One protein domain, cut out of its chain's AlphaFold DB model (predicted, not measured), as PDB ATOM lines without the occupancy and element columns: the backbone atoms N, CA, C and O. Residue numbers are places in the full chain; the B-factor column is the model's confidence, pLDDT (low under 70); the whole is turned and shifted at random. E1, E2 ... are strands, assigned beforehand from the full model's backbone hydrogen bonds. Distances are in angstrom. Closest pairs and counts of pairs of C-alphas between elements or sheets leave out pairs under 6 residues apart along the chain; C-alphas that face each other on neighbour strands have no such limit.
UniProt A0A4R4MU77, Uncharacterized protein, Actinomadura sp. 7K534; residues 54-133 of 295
ATOM      1  N   CYS A  54     104.730  59.555  99.961       95.25
ATOM      2  CA  CYS A  54     106.122  59.587 100.391       95.25
ATOM      3  C   CYS A  54     106.296  59.970 101.860       95.25
ATOM      4  O   CYS A  54     105.435  60.599 102.485       95.25
ATOM      5  N   ILE A  55     107.429  59.549 102.408       94.75
ATOM      6  CA  ILE A  55     107.847  59.797 103.783       94.75
ATOM      7  C   ILE A  55     109.280  60.327 103.825       94.75
ATOM      8  O   ILE A  55     110.066  60.133 102.896       94.75
ATOM      9  N   ASP A  56     109.603  60.988 104.929       93.62
ATOM     10  CA  ASP A  56     110.881  61.663 105.183       93.62
ATOM     11  C   ASP A  56     112.042  60.740 105.592       93.62
ATOM     12  O   ASP A  56     113.168  61.193 105.798       93.62
ATOM     13  N   THR A  57     111.788  59.439 105.732       91.38
ATOM     14  CA  THR A  57     112.754  58.476 106.267       91.38
ATOM     15  C   THR A  57     113.113  57.422 105.226       91.38
ATOM     16  O   THR A  57     112.225  56.807 104.641       91.38
ATOM     17  N   GLY A  58     114.413  57.204 105.025       88.25
ATOM     18  CA  GLY A  58     114.959  56.128 104.196       88.25
ATOM     19  C   GLY A  58     115.531  54.982 105.034       88.25
ATOM     20  O   GLY A  58     115.738  55.117 106.242       88.25
ATOM     21  N   PHE A  59     115.798  53.859 104.376       87.44
ATOM     22  CA  PHE A  59     116.244  52.612 104.997       87.44
ATOM     23  C   PHE A  59     117.623  52.232 104.479       87.44
ATOM     24  O   PHE A  59     117.886  52.289 103.282       87.44
ATOM     25  N   GLY A  60     118.513  51.859 105.390       77.88
ATOM     26  CA  GLY A  60     119.871  51.444 105.060       77.88
ATOM     27  C   GLY A  60     120.119  50.001 105.471       77.88
ATOM     28  O   GLY A  60     119.333  49.389 106.196       77.88
ATOM     29  N   ASN A  61     121.264  49.463 105.065       64.75
ATOM     30  CA  ASN A  61     121.668  48.118 105.456       64.75
ATOM     31  C   ASN A  61     121.729  48.019 106.992       64.75
ATOM     32  O   ASN A  61     122.521  48.706 107.637       64.75
ATOM     33  N   GLY A  62     120.884  47.173 107.591       56.25
ATOM     34  CA  GLY A  62     120.861  46.946 109.042       56.25
ATOM     35  C   GLY A  62     119.814  47.738 109.832       56.25
ATOM     36  O   GLY A  62     119.741  47.561 111.049       56.25
ATOM     37  N   THR A  63     118.954  48.537 109.188       56.53
ATOM     38  CA  THR A  63     117.818  49.186 109.877       56.53
ATOM     39  C   THR A  63     116.695  48.216 110.257       56.53
ATOM     40  O   THR A  63     115.850  48.578 111.069       56.53
ATOM     41  N   GLY A  64     116.700  46.978 109.743       53.09
ATOM     42  CA  GLY A  64     115.606  46.001 109.882       53.09
ATOM     43  C   GLY A  64     115.148  45.663 111.311       53.09
ATOM     44  O   GLY A  64     114.038  45.177 111.490       53.09
ATOM     45  N   ASN A  65     115.942  45.974 112.341       55.09
ATOM     46  CA  ASN A  65     115.557  45.723 113.736       55.09
ATOM     47  C   ASN A  65     114.791  46.882 114.394       55.09
ATOM     48  O   ASN A  65     114.278  46.720 115.502       55.09
ATOM     49  N   LYS A  66     114.719  48.056 113.756       67.88
ATOM     50  CA  LYS A  66     114.021  49.226 114.295       67.88
ATOM     51  C   LYS A  66     113.032  49.742 113.270       67.88
ATOM     52  O   LYS A  66     113.404  50.077 112.156       67.88
ATOM     53  N   ILE A  67     111.781  49.880 113.689       77.44
ATOM     54  CA  ILE A  67     110.777  50.586 112.900       77.44
ATOM     55  C   ILE A  67     110.849  52.067 113.274       77.44
ATOM     56  O   ILE A  67     110.484  52.415 114.404       77.44
ATOM     57  N   PRO A  68     111.358  52.939 112.389       82.88
ATOM     58  CA  PRO A  68     111.418  54.364 112.659       82.88
ATOM     59  C   PRO A  68     110.015  54.976 112.674       82.88
ATOM     60  O   PRO A  68     109.070  54.436 112.095       82.88
ATOM     61  N   ALA A  69     109.893  56.117 113.347       86.50
ATOM     62  CA  ALA A  69     108.770  57.015 113.135       86.50
ATOM     63  C   ALA A  69     109.095  57.921 111.942       86.50
ATOM     64  O   ALA A  69     110.206  58.445 111.875       86.50
ATOM     65  N   SER A  70     108.140  58.105 111.038       89.38
ATOM     66  CA  SER A  70     108.309  58.910 109.828       89.38
ATOM     67  C   SER A  70     107.131  59.843 109.623       89.38
ATOM     68  O   SER A  70     105.994  59.498 109.950       89.38
ATOM     69  N   THR A  71     107.387  60.999 109.024       91.56
ATOM     70  CA  THR A  71     106.339  61.959 108.672       91.56
ATOM     71  C   THR A  71     106.034  61.870 107.187       91.56
ATOM     72  O   THR A  71     106.919  61.658 106.356       91.56
ATOM     73  N   ARG A  72     104.759  62.040 106.834       92.12
ATOM     74  CA  ARG A  72     104.340  62.161 105.435       92.12
ATOM     75  C   ARG A  72     104.889  63.445 104.825       92.12
ATOM     76  O   ARG A  72     104.712  64.524 105.385       92.12
ATOM     77  N   VAL A  73     105.452  63.321 103.631       92.12
ATOM     78  CA  VAL A  73     105.922  64.437 102.804       92.12
ATOM     79  C   VAL A  73     105.434  64.257 101.372       92.12
ATOM     80  O   VAL A  73     104.958  63.185 100.981       92.12
ATOM     81  N   LYS A  74     105.470  65.328 100.583       90.81
ATOM     82  CA  LYS A  74     105.182  65.201  99.157       90.81
ATOM     83  C   LYS A  74     106.328  64.467  98.474       90.81
ATOM     84  O   LYS A  74     107.464  64.575  98.909       90.81
ATOM     85  N   CYS A  75     106.041  63.731  97.408       92.25
ATOM     86  CA  CYS A  75     107.070  62.945  96.728       92.25
ATOM     87  C   CYS A  75     108.071  63.779  95.918       92.25
ATOM     88  O   CYS A  75     109.159  63.296  95.641       92.25
ATOM     89  N   ASP A  76     107.710  65.005  95.542       91.56
ATOM     90  CA  ASP A  76     108.592  65.983  94.898       91.56
ATOM     91  C   ASP A  76     109.369  66.844  95.910       91.56
ATOM     92  O   ASP A  76     110.190  67.674  95.521       91.56
ATOM     93  N   ASP A  77     109.120  66.659  97.209       92.25
ATOM     94  CA  ASP A  77     109.840  67.353  98.268       92.25
ATOM     95  C   ASP A  77     111.271  66.790  98.386       92.25
ATOM     96  O   ASP A  77     111.433  65.570  98.453       92.25
ATOM     97  N   PRO A  78     112.319  67.627  98.486       91.50
ATOM     98  CA  PRO A  78     113.686  67.163  98.749       91.50
ATOM     99  C   PRO A  78     113.835  66.307 100.022       91.50
ATOM    100  O   PRO A  78     114.786  65.524 100.156       91.50
ATOM    101  N   ALA A  79     112.913  66.456 100.977       91.75
ATOM    102  CA  ALA A  79     112.838  65.639 102.178       91.75
ATOM    103  C   ALA A  79     112.296  64.226 101.918       91.75
ATOM    104  O   ALA A  79     112.489  63.366 102.771       91.75
ATOM    105  N   ALA A  80     111.654  63.947 100.780       95.00
ATOM    106  CA  ALA A  80     111.160  62.615 100.450       95.00
ATOM    107  C   ALA A  80     112.317  61.622 100.313       95.00
ATOM    108  O   ALA A  80     113.246  61.836  99.536       95.00
ATOM    109  N   LYS A  81     112.264  60.532 101.084       95.62
ATOM    110  CA  LYS A  81     113.295  59.479 101.092       95.62
ATOM    111  C   LYS A  81     112.756  58.105 100.744       95.62
ATOM    112  O   LYS A  81     113.494  57.289 100.200       95.62
ATOM    113  N   ALA A  82     111.486  57.845 101.028       95.75
ATOM    114  CA  ALA A  82     110.849  56.582 100.697       95.75
ATOM    115  C   ALA A  82     109.381  56.775 100.326       95.75
ATOM    116  O   ALA A  82     108.758  57.788 100.644       95.75
ATOM    117  N   LYS A  83     108.828  55.768  99.663       96.88
ATOM    118  CA  LYS A  83     107.465  55.682  99.164       96.88
ATOM    119  C   LYS A  83     106.749  54.503  99.808       96.88
ATOM    120  O   LYS A  83     107.311  53.419  99.946       96.88
ATOM    121  N   VAL A  84     105.498  54.708 100.195       95.81
ATOM    122  CA  VAL A  84     104.644  53.681 100.795       95.81
ATOM    123  C   VAL A  84     104.171  52.708  99.727       95.81
ATOM    124  O   VAL A  84     103.480  53.101  98.795       95.81
ATOM    125  N   LEU A  85     104.488  51.429  99.905       95.31
ATOM    126  CA  LEU A  85     104.004  50.345  99.051       95.31
ATOM    127  C   LEU A  85     102.679  49.773  99.564       95.31
ATOM    128  O   LEU A  85     101.761  49.504  98.794       95.31
ATOM    129  N   LYS A  86     102.577  49.566 100.881       93.94
ATOM    130  CA  LYS A  86     101.414  48.937 101.519       93.94
ATOM    131  C   LYS A  86     101.268  49.418 102.954       93.94
ATOM    132  O   LYS A  86     102.245  49.445 103.694       93.94
ATOM    133  N   ILE A  87     100.043  49.736 103.359       92.19
ATOM    134  CA  ILE A  87      99.691  49.946 104.768       92.19
ATOM    135  C   ILE A  87      99.308  48.594 105.366       92.19
ATOM    136  O   ILE A  87      98.506  47.865 104.780       92.19
ATOM    137  N   THR A  88      99.885  48.247 106.511       86.50
ATOM    138  CA  THR A  88      99.691  46.944 107.161       86.50
ATOM    139  C   THR A  88      98.836  47.041 108.415       86.50
ATOM    140  O   THR A  88      98.119  46.094 108.730       86.50
ATOM    141  N   ALA A  89      98.860  48.182 109.106       84.50
ATOM    142  CA  ALA A  89      98.004  48.440 110.258       84.50
ATOM    143  C   ALA A  89      97.810  49.945 110.493       84.50
ATOM    144  O   ALA A  89      98.664  50.756 110.144       84.50
ATOM    145  N   GLU A  90      96.720  50.309 111.163       86.75
ATOM    146  CA  GLU A  90      96.571  51.597 111.844       86.75
ATOM    147  C   GLU A  90      96.638  51.343 113.352       86.75
ATOM    148  O   GLU A  90      95.998  50.419 113.861       86.75
ATOM    149  N   ARG A  91      97.454  52.114 114.073       82.31
ATOM    150  CA  ARG A  91      97.698  51.908 115.503       82.31
ATOM    151  C   ARG A  91      97.747  53.227 116.262       82.31
ATOM    152  O   ARG A  91      97.952  54.302 115.704       82.31
ATOM    153  N   GLN A  92      97.591  53.123 117.577       82.06
ATOM    154  CA  GLN A  92      97.750  54.228 118.511       82.06
ATOM    155  C   GLN A  92      98.871  53.897 119.502       82.06
ATOM    156  O   GLN A  92      98.884  52.821 120.096       82.06
ATOM    157  N   ALA A  93      99.828  54.806 119.658       72.81
ATOM    158  CA  ALA A  93     100.922  54.699 120.607       72.81
ATOM    159  C   ALA A  93     100.367  54.674 122.039       72.81
ATOM    160  O   ALA A  93      99.621  55.567 122.451       72.81
ATOM    161  N   THR A  94     100.739  53.640 122.786       68.75
ATOM    162  CA  THR A  94     100.447  53.484 124.213       68.75
ATOM    163  C   THR A  94     101.730  53.707 125.014       68.75
ATOM    164  O   THR A  94     102.830  53.644 124.467       68.75
ATOM    165  N   ALA A  95     101.611  53.967 126.321       59.94
ATOM    166  CA  ALA A  95     102.767  54.175 127.204       59.94
ATOM    167  C   ALA A  95     103.698  52.945 127.312       59.94
ATOM    168  O   ALA A  95     104.830  53.070 127.765       59.94
ATOM    169  N   TYR A  96     103.236  51.774 126.863       51.78
ATOM    170  CA  TYR A  96     103.984  50.521 126.842       51.78
ATOM    171  C   TYR A  96     104.234  50.096 125.390       51.78
ATOM    172  O   TYR A  96     103.479  49.313 124.819       51.78
ATOM    173  N   GLN A  97     105.306  50.605 124.783       53.94
ATOM    174  CA  GLN A  97     105.828  50.089 123.514       53.94
ATOM    175  C   GLN A  97     106.946  49.075 123.780       53.94
ATOM    176  O   GLN A  97     108.092  49.269 123.387       53.94
ATOM    177  N   PHE A  98     106.612  47.976 124.453       42.25
ATOM    178  CA  PHE A  98     107.460  46.788 124.446       42.25
ATOM    179  C   PHE A  98     106.772  45.751 123.576       42.25
ATOM    180  O   PHE A  98     105.728  45.215 123.936       42.25
ATOM    181  N   GLY A  99     107.319  45.512 122.392       47.34
ATOM    182  CA  GLY A  99     106.755  44.528 121.488       47.34
ATOM    183  C   GLY A  99     107.749  44.175 120.410       47.34
ATOM    184  O   GLY A  99     107.812  44.832 119.373       47.34
ATOM    185  N   THR A 100     108.502  43.105 120.648       50.47
ATOM    186  CA  THR A 100     108.905  42.218 119.560       50.47
ATOM    187  C   THR A 100     107.648  41.961 118.729       50.47
ATOM    188  O   THR A 100     106.623  41.530 119.251       50.47
ATOM    189  N   ARG A 101     107.656  42.353 117.458       59.03
ATOM    190  CA  ARG A 101     106.467  42.270 116.610       59.03
ATOM    191  C   ARG A 101     106.734  41.331 115.457       59.03
ATOM    192  O   ARG A 101     107.845  41.289 114.936       59.03
ATOM    193  N   SER A 102     105.715  40.554 115.109       60.06
ATOM    194  CA  SER A 102     105.745  39.718 113.918       60.06
ATOM    195  C   SER A 102     106.051  40.571 112.695       60.06
ATOM    196  O   SER A 102     105.543  41.685 112.567       60.06
ATOM    197  N   GLU A 103     106.878  40.031 111.810       69.19
ATOM    198  CA  GLU A 103     107.188  40.651 110.532       69.19
ATOM    199  C   GLU A 103     105.888  40.853 109.730       69.19
ATOM    200  O   GLU A 103     105.151  39.879 109.532       69.19
ATOM    201  N   PRO A 104     105.556  42.089 109.320       76.31
ATOM    202  CA  PRO A 104     104.307  42.354 108.626       76.31
ATOM    203  C   PRO A 104     104.334  41.797 107.198       76.31
ATOM    204  O   PRO A 104     105.387  41.634 106.585       76.31
ATOM    205  N   ASP A 105     103.149  41.527 106.647       80.44
ATOM    206  CA  ASP A 105     102.989  41.010 105.287       80.44
ATOM    207  C   ASP A 105     103.257  42.099 104.235       80.44
ATOM    208  O   ASP A 105     102.335  42.731 103.707       80.44
ATOM    209  N   CYS A 106     104.533  42.340 103.955       86.12
ATOM    210  CA  CYS A 106     104.978  43.305 102.962       86.12
ATOM    211  C   CYS A 106     105.141  42.688 101.561       86.12
ATOM    212  O   CYS A 106     105.463  41.502 101.432       86.12
ATOM    213  N   PRO A 107     104.912  43.480 100.494       89.00
ATOM    214  CA  PRO A 107     105.223  43.062  99.130       89.00
ATOM    215  C   PRO A 107     106.740  42.919  98.922       89.00
ATOM    216  O   PRO A 107     107.537  43.530  99.638       89.00
ATOM    217  N   ALA A 108     107.135  42.135  97.914       86.31
ATOM    218  CA  ALA A 108     108.534  42.021  97.499       86.31
ATOM    219  C   ALA A 108     109.109  43.393  97.095       86.31
ATOM    220  O   ALA A 108     108.375  44.241  96.584       86.31
ATOM    221  N   GLY A 109     110.407  43.610  97.329       88.62
ATOM    222  CA  GLY A 109     111.060  44.903  97.094       88.62
ATOM    223  C   GLY A 109     110.910  45.905  98.245       88.62
ATOM    224  O   GLY A 109     111.362  47.039  98.128       88.62
ATOM    225  N   THR A 110     110.268  45.537  99.354       91.38
ATOM    226  CA  THR A 110     110.142  46.426 100.517       91.38
ATOM    227  C   THR A 110     111.501  46.630 101.188       91.38
ATOM    228  O   THR A 110     112.074  45.675 101.702       91.38
ATOM    229  N   ASP A 111     111.969  47.876 101.250       90.94
ATOM    230  CA  ASP A 111     113.248  48.246 101.874       90.94
ATOM    231  C   ASP A 111     113.145  48.358 103.403       90.94
ATOM    232  O   ASP A 111     114.143  48.274 104.118       90.94
ATOM    233  N   GLY A 112     111.930  48.520 103.934       88.50
ATOM    234  CA  GLY A 112     111.695  48.480 105.369       88.50
ATOM    235  C   GLY A 112     110.246  48.699 105.770       88.50
ATOM    236  O   GLY A 112     109.342  48.831 104.942       88.50
ATOM    237  N   VAL A 113     110.029  48.740 107.082       88.62
ATOM    238  CA  VAL A 113     108.732  49.037 107.691       88.62
ATOM    239  C   VAL A 113     108.868  50.316 108.504       88.62
ATOM    240  O   VAL A 113     109.811  50.441 109.284       88.62
ATOM    241  N   SER A 114     107.920  51.240 108.358       89.06
ATOM    242  CA  SER A 114     107.862  52.498 109.110       89.06
ATOM    243  C   SER A 114     106.556  52.649 109.896       89.06
ATOM    244  O   SER A 114     105.515  52.134 109.486       89.06
ATOM    245  N   ASN A 115     106.607  53.386 111.008       89.94
ATOM    246  CA  ASN A 115     105.442  53.971 111.663       89.94
ATOM    247  C   ASN A 115     105.253  55.399 111.126       89.94
ATOM    248  O   ASN A 115     105.975  56.318 111.502       89.94
ATOM    249  N   VAL A 116     104.271  55.594 110.261       89.75
ATOM    250  CA  VAL A 116     104.051  56.836 109.524       89.75
ATOM    251  C   VAL A 116     102.953  57.672 110.178       89.75
ATOM    252  O   VAL A 116     101.822  57.209 110.345       89.75
ATOM    253  N   THR A 117     103.259  58.924 110.502       89.62
ATOM    254  CA  THR A 117     102.311  59.900 111.051       89.62
ATOM    255  C   THR A 117     102.051  61.053 110.086       89.62
ATOM    256  O   THR A 117     102.771  61.264 109.106       89.62
ATOM    257  N   LEU A 118     100.979  61.808 110.342       84.88
ATOM    258  CA  LEU A 118     100.718  63.039 109.603       84.88
ATOM    259  C   LEU A 118     101.651  64.159 110.072       84.88
ATOM    260  O   LEU A 118     102.120  64.946 109.253       84.88
ATOM    261  N   LYS A 119     101.901  64.228 111.382       81.81
ATOM    262  CA  LYS A 119     102.816  65.173 112.017       81.81
ATOM    263  C   LYS A 119     103.652  64.482 113.090       81.81
ATOM    264  O   LYS A 119     103.262  63.464 113.669       81.81
ATOM    265  N   GLN A 120     104.817  65.052 113.375       77.50
ATOM    266  CA  GLN A 120     105.669  64.588 114.463       77.50
ATOM    267  C   GLN A 120     104.938  64.725 115.808       77.50
ATOM    268  O   GLN A 120     104.351  65.765 116.103       77.50
ATOM    269  N   GLY A 121     104.975  63.669 116.624       73.62
ATOM    270  CA  GLY A 121     104.310  63.631 117.933       73.62
ATOM    271  C   GLY A 121     102.859  63.137 117.911       73.62
ATOM    272  O   GLY A 121     102.264  62.983 118.980       73.62
ATOM    273  N   ASP A 122     102.294  62.833 116.737       83.12
ATOM    274  CA  ASP A 122     100.982  62.193 116.655       83.12
ATOM    275  C   ASP A 122     101.005  60.825 117.348       83.12
ATOM    276  O   ASP A 122     101.859  59.974 117.096       83.12
ATOM    277  N   LYS A 123     100.012  60.587 118.208       83.94
ATOM    278  CA  LYS A 123      99.842  59.281 118.858       83.94
ATOM    279  C   LYS A 123      99.292  58.231 117.897       83.94
ATOM    280  O   LYS A 123      99.501  57.050 118.135       83.94
ATOM    281  N   ARG A 124      98.561  58.626 116.852       87.44
ATOM    282  CA  ARG A 124      98.050  57.703 115.827       87.44
ATOM    283  C   ARG A 124      99.048  57.609 114.684       87.44
ATOM    284  O   ARG A 124      99.482  58.637 114.178       87.44
ATOM    285  N   TYR A 125      99.378  56.389 114.283       88.00
ATOM    286  CA  TYR A 125     100.310  56.120 113.197       88.00
ATOM    287  C   TYR A 125      99.828  54.954 112.337       88.00
ATOM    288  O   TYR A 125      99.105  54.067 112.793       88.00
ATOM    289  N   TYR A 126     100.275  54.952 111.089       89.44
ATOM    290  CA  TYR A 126     100.109  53.847 110.159       89.44
ATOM    291  C   TYR A 126     101.392  53.035 110.110       89.44
ATOM    292  O   TYR A 126     102.473  53.584 109.940       89.44
ATOM    293  N   GLU A 127     101.291  51.725 110.239       88.56
ATOM    294  CA  GLU A 127     102.394  50.831 109.922       88.56
ATOM    295  C   GLU A 127     102.408  50.601 108.410       88.56
ATOM    296  O   GLU A 127     101.378  50.259 107.820       88.56
ATOM    297  N   ALA A 128     103.552  50.833 107.772       91.50
ATOM    298  CA  ALA A 128     103.656  50.802 106.322       91.50
ATOM    299  C   ALA A 128     104.949  50.139 105.846       91.50
ATOM    300  O   ALA A 128     106.031  50.433 106.349       91.50
ATOM    301  N   CYS A 129     104.817  49.286 104.832       92.25
ATOM    302  CA  CYS A 129     105.912  48.782 104.014       92.25
ATOM    303  C   CYS A 129     106.328  49.877 103.038       92.25
ATOM    304  O   CYS A 129     105.471  50.460 102.364       92.25
ATOM    305  N   VAL A 130     107.621  50.155 102.958       93.56
ATOM    306  CA  VAL A 130     108.144  51.293 102.206       93.56
ATOM    307  C   VAL A 130     109.339  50.898 101.346       93.56
ATOM    308  O   VAL A 130     110.065  49.956 101.657       93.56
ATOM    309  N   ARG A 131     109.517  51.627 100.248       95.31
ATOM    310  CA  ARG A 131     110.616  51.512  99.287       95.31
ATOM    311  C   ARG A 131     111.359  52.834  99.250       95.31
ATOM    312  O   ARG A 131     110.703  53.862  99.106       95.31
ATOM    313  N   ASN A 132     112.680  52.837  99.355       94.75
ATOM    314  CA  ASN A 132     113.456  54.058  99.180       94.75
ATOM    315  C   ASN A 132     113.206  54.649  97.784       94.75
ATOM    316  O   ASN A 132     112.964  53.918  96.825       94.75
ATOM    317  N   LEU A 133     113.233  55.974  97.663       95.69
ATOM    318  CA  LEU A 133     113.176  56.631  96.353       95.69
ATOM    319  C   LEU A 133     114.509  56.488  95.611       95.69
ATOM    320  O   LEU A 133     114.514  56.263  94.405       95.69
TER     321      LEU A 133
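What this domain is: This is residues 54 to 133 of the 295 residues of an uncharacterized protein of Actinomadura sp. 7K534 (UniProt A0A4R4MU77). With little regular structure, this is one strongly twisted four-stranded sheet, bent along E2 and E4, with a wide loop, residues 93 to 111, swinging from the end of E2 to the start of E3. The 80 printed residues, 31 in named strands E1 to E4, have no named helix: all strand. The mixed sheet runs E1, E3, E4, E2. It is compact, radius of gyration of the C-alphas 12.0 A, spanning 35 by 27 by 20 A.

Where its parts are: After residues 54 to 68, E1, residues 69 to 73, starts at C-alpha (108.770, 57.015, 113.135). E2, residues 82 to 92, spans 22.2 A and bends by 90 degrees at residue 85. E3 is residues 112 to 117. E4, residues 124 to 132, spans 23.0 A, bends by 65 degrees at residue 129 and ends at C-alpha (113.456, 54.058, 99.180).

How they stand to each other: Edge strand E1 is parallel to E3; N 70 and O 115 are 2.8 A apart, within hydrogen-bond range. E3 and E4 form an antiparallel hairpin, N 116 to O 126 2.7 A. E4 is antiparallel to edge strand E2, N 83 to O 131 2.7 A. E1 and E2 are apart.

The domain as a whole: The farthest C-alphas, of Asp 76 and Tyr 96, are 35.8 A apart. The printed part has no cut. The link E2 to E3 is long. pLDDT is under 70 at residues 61 to 66 and 94 to 103.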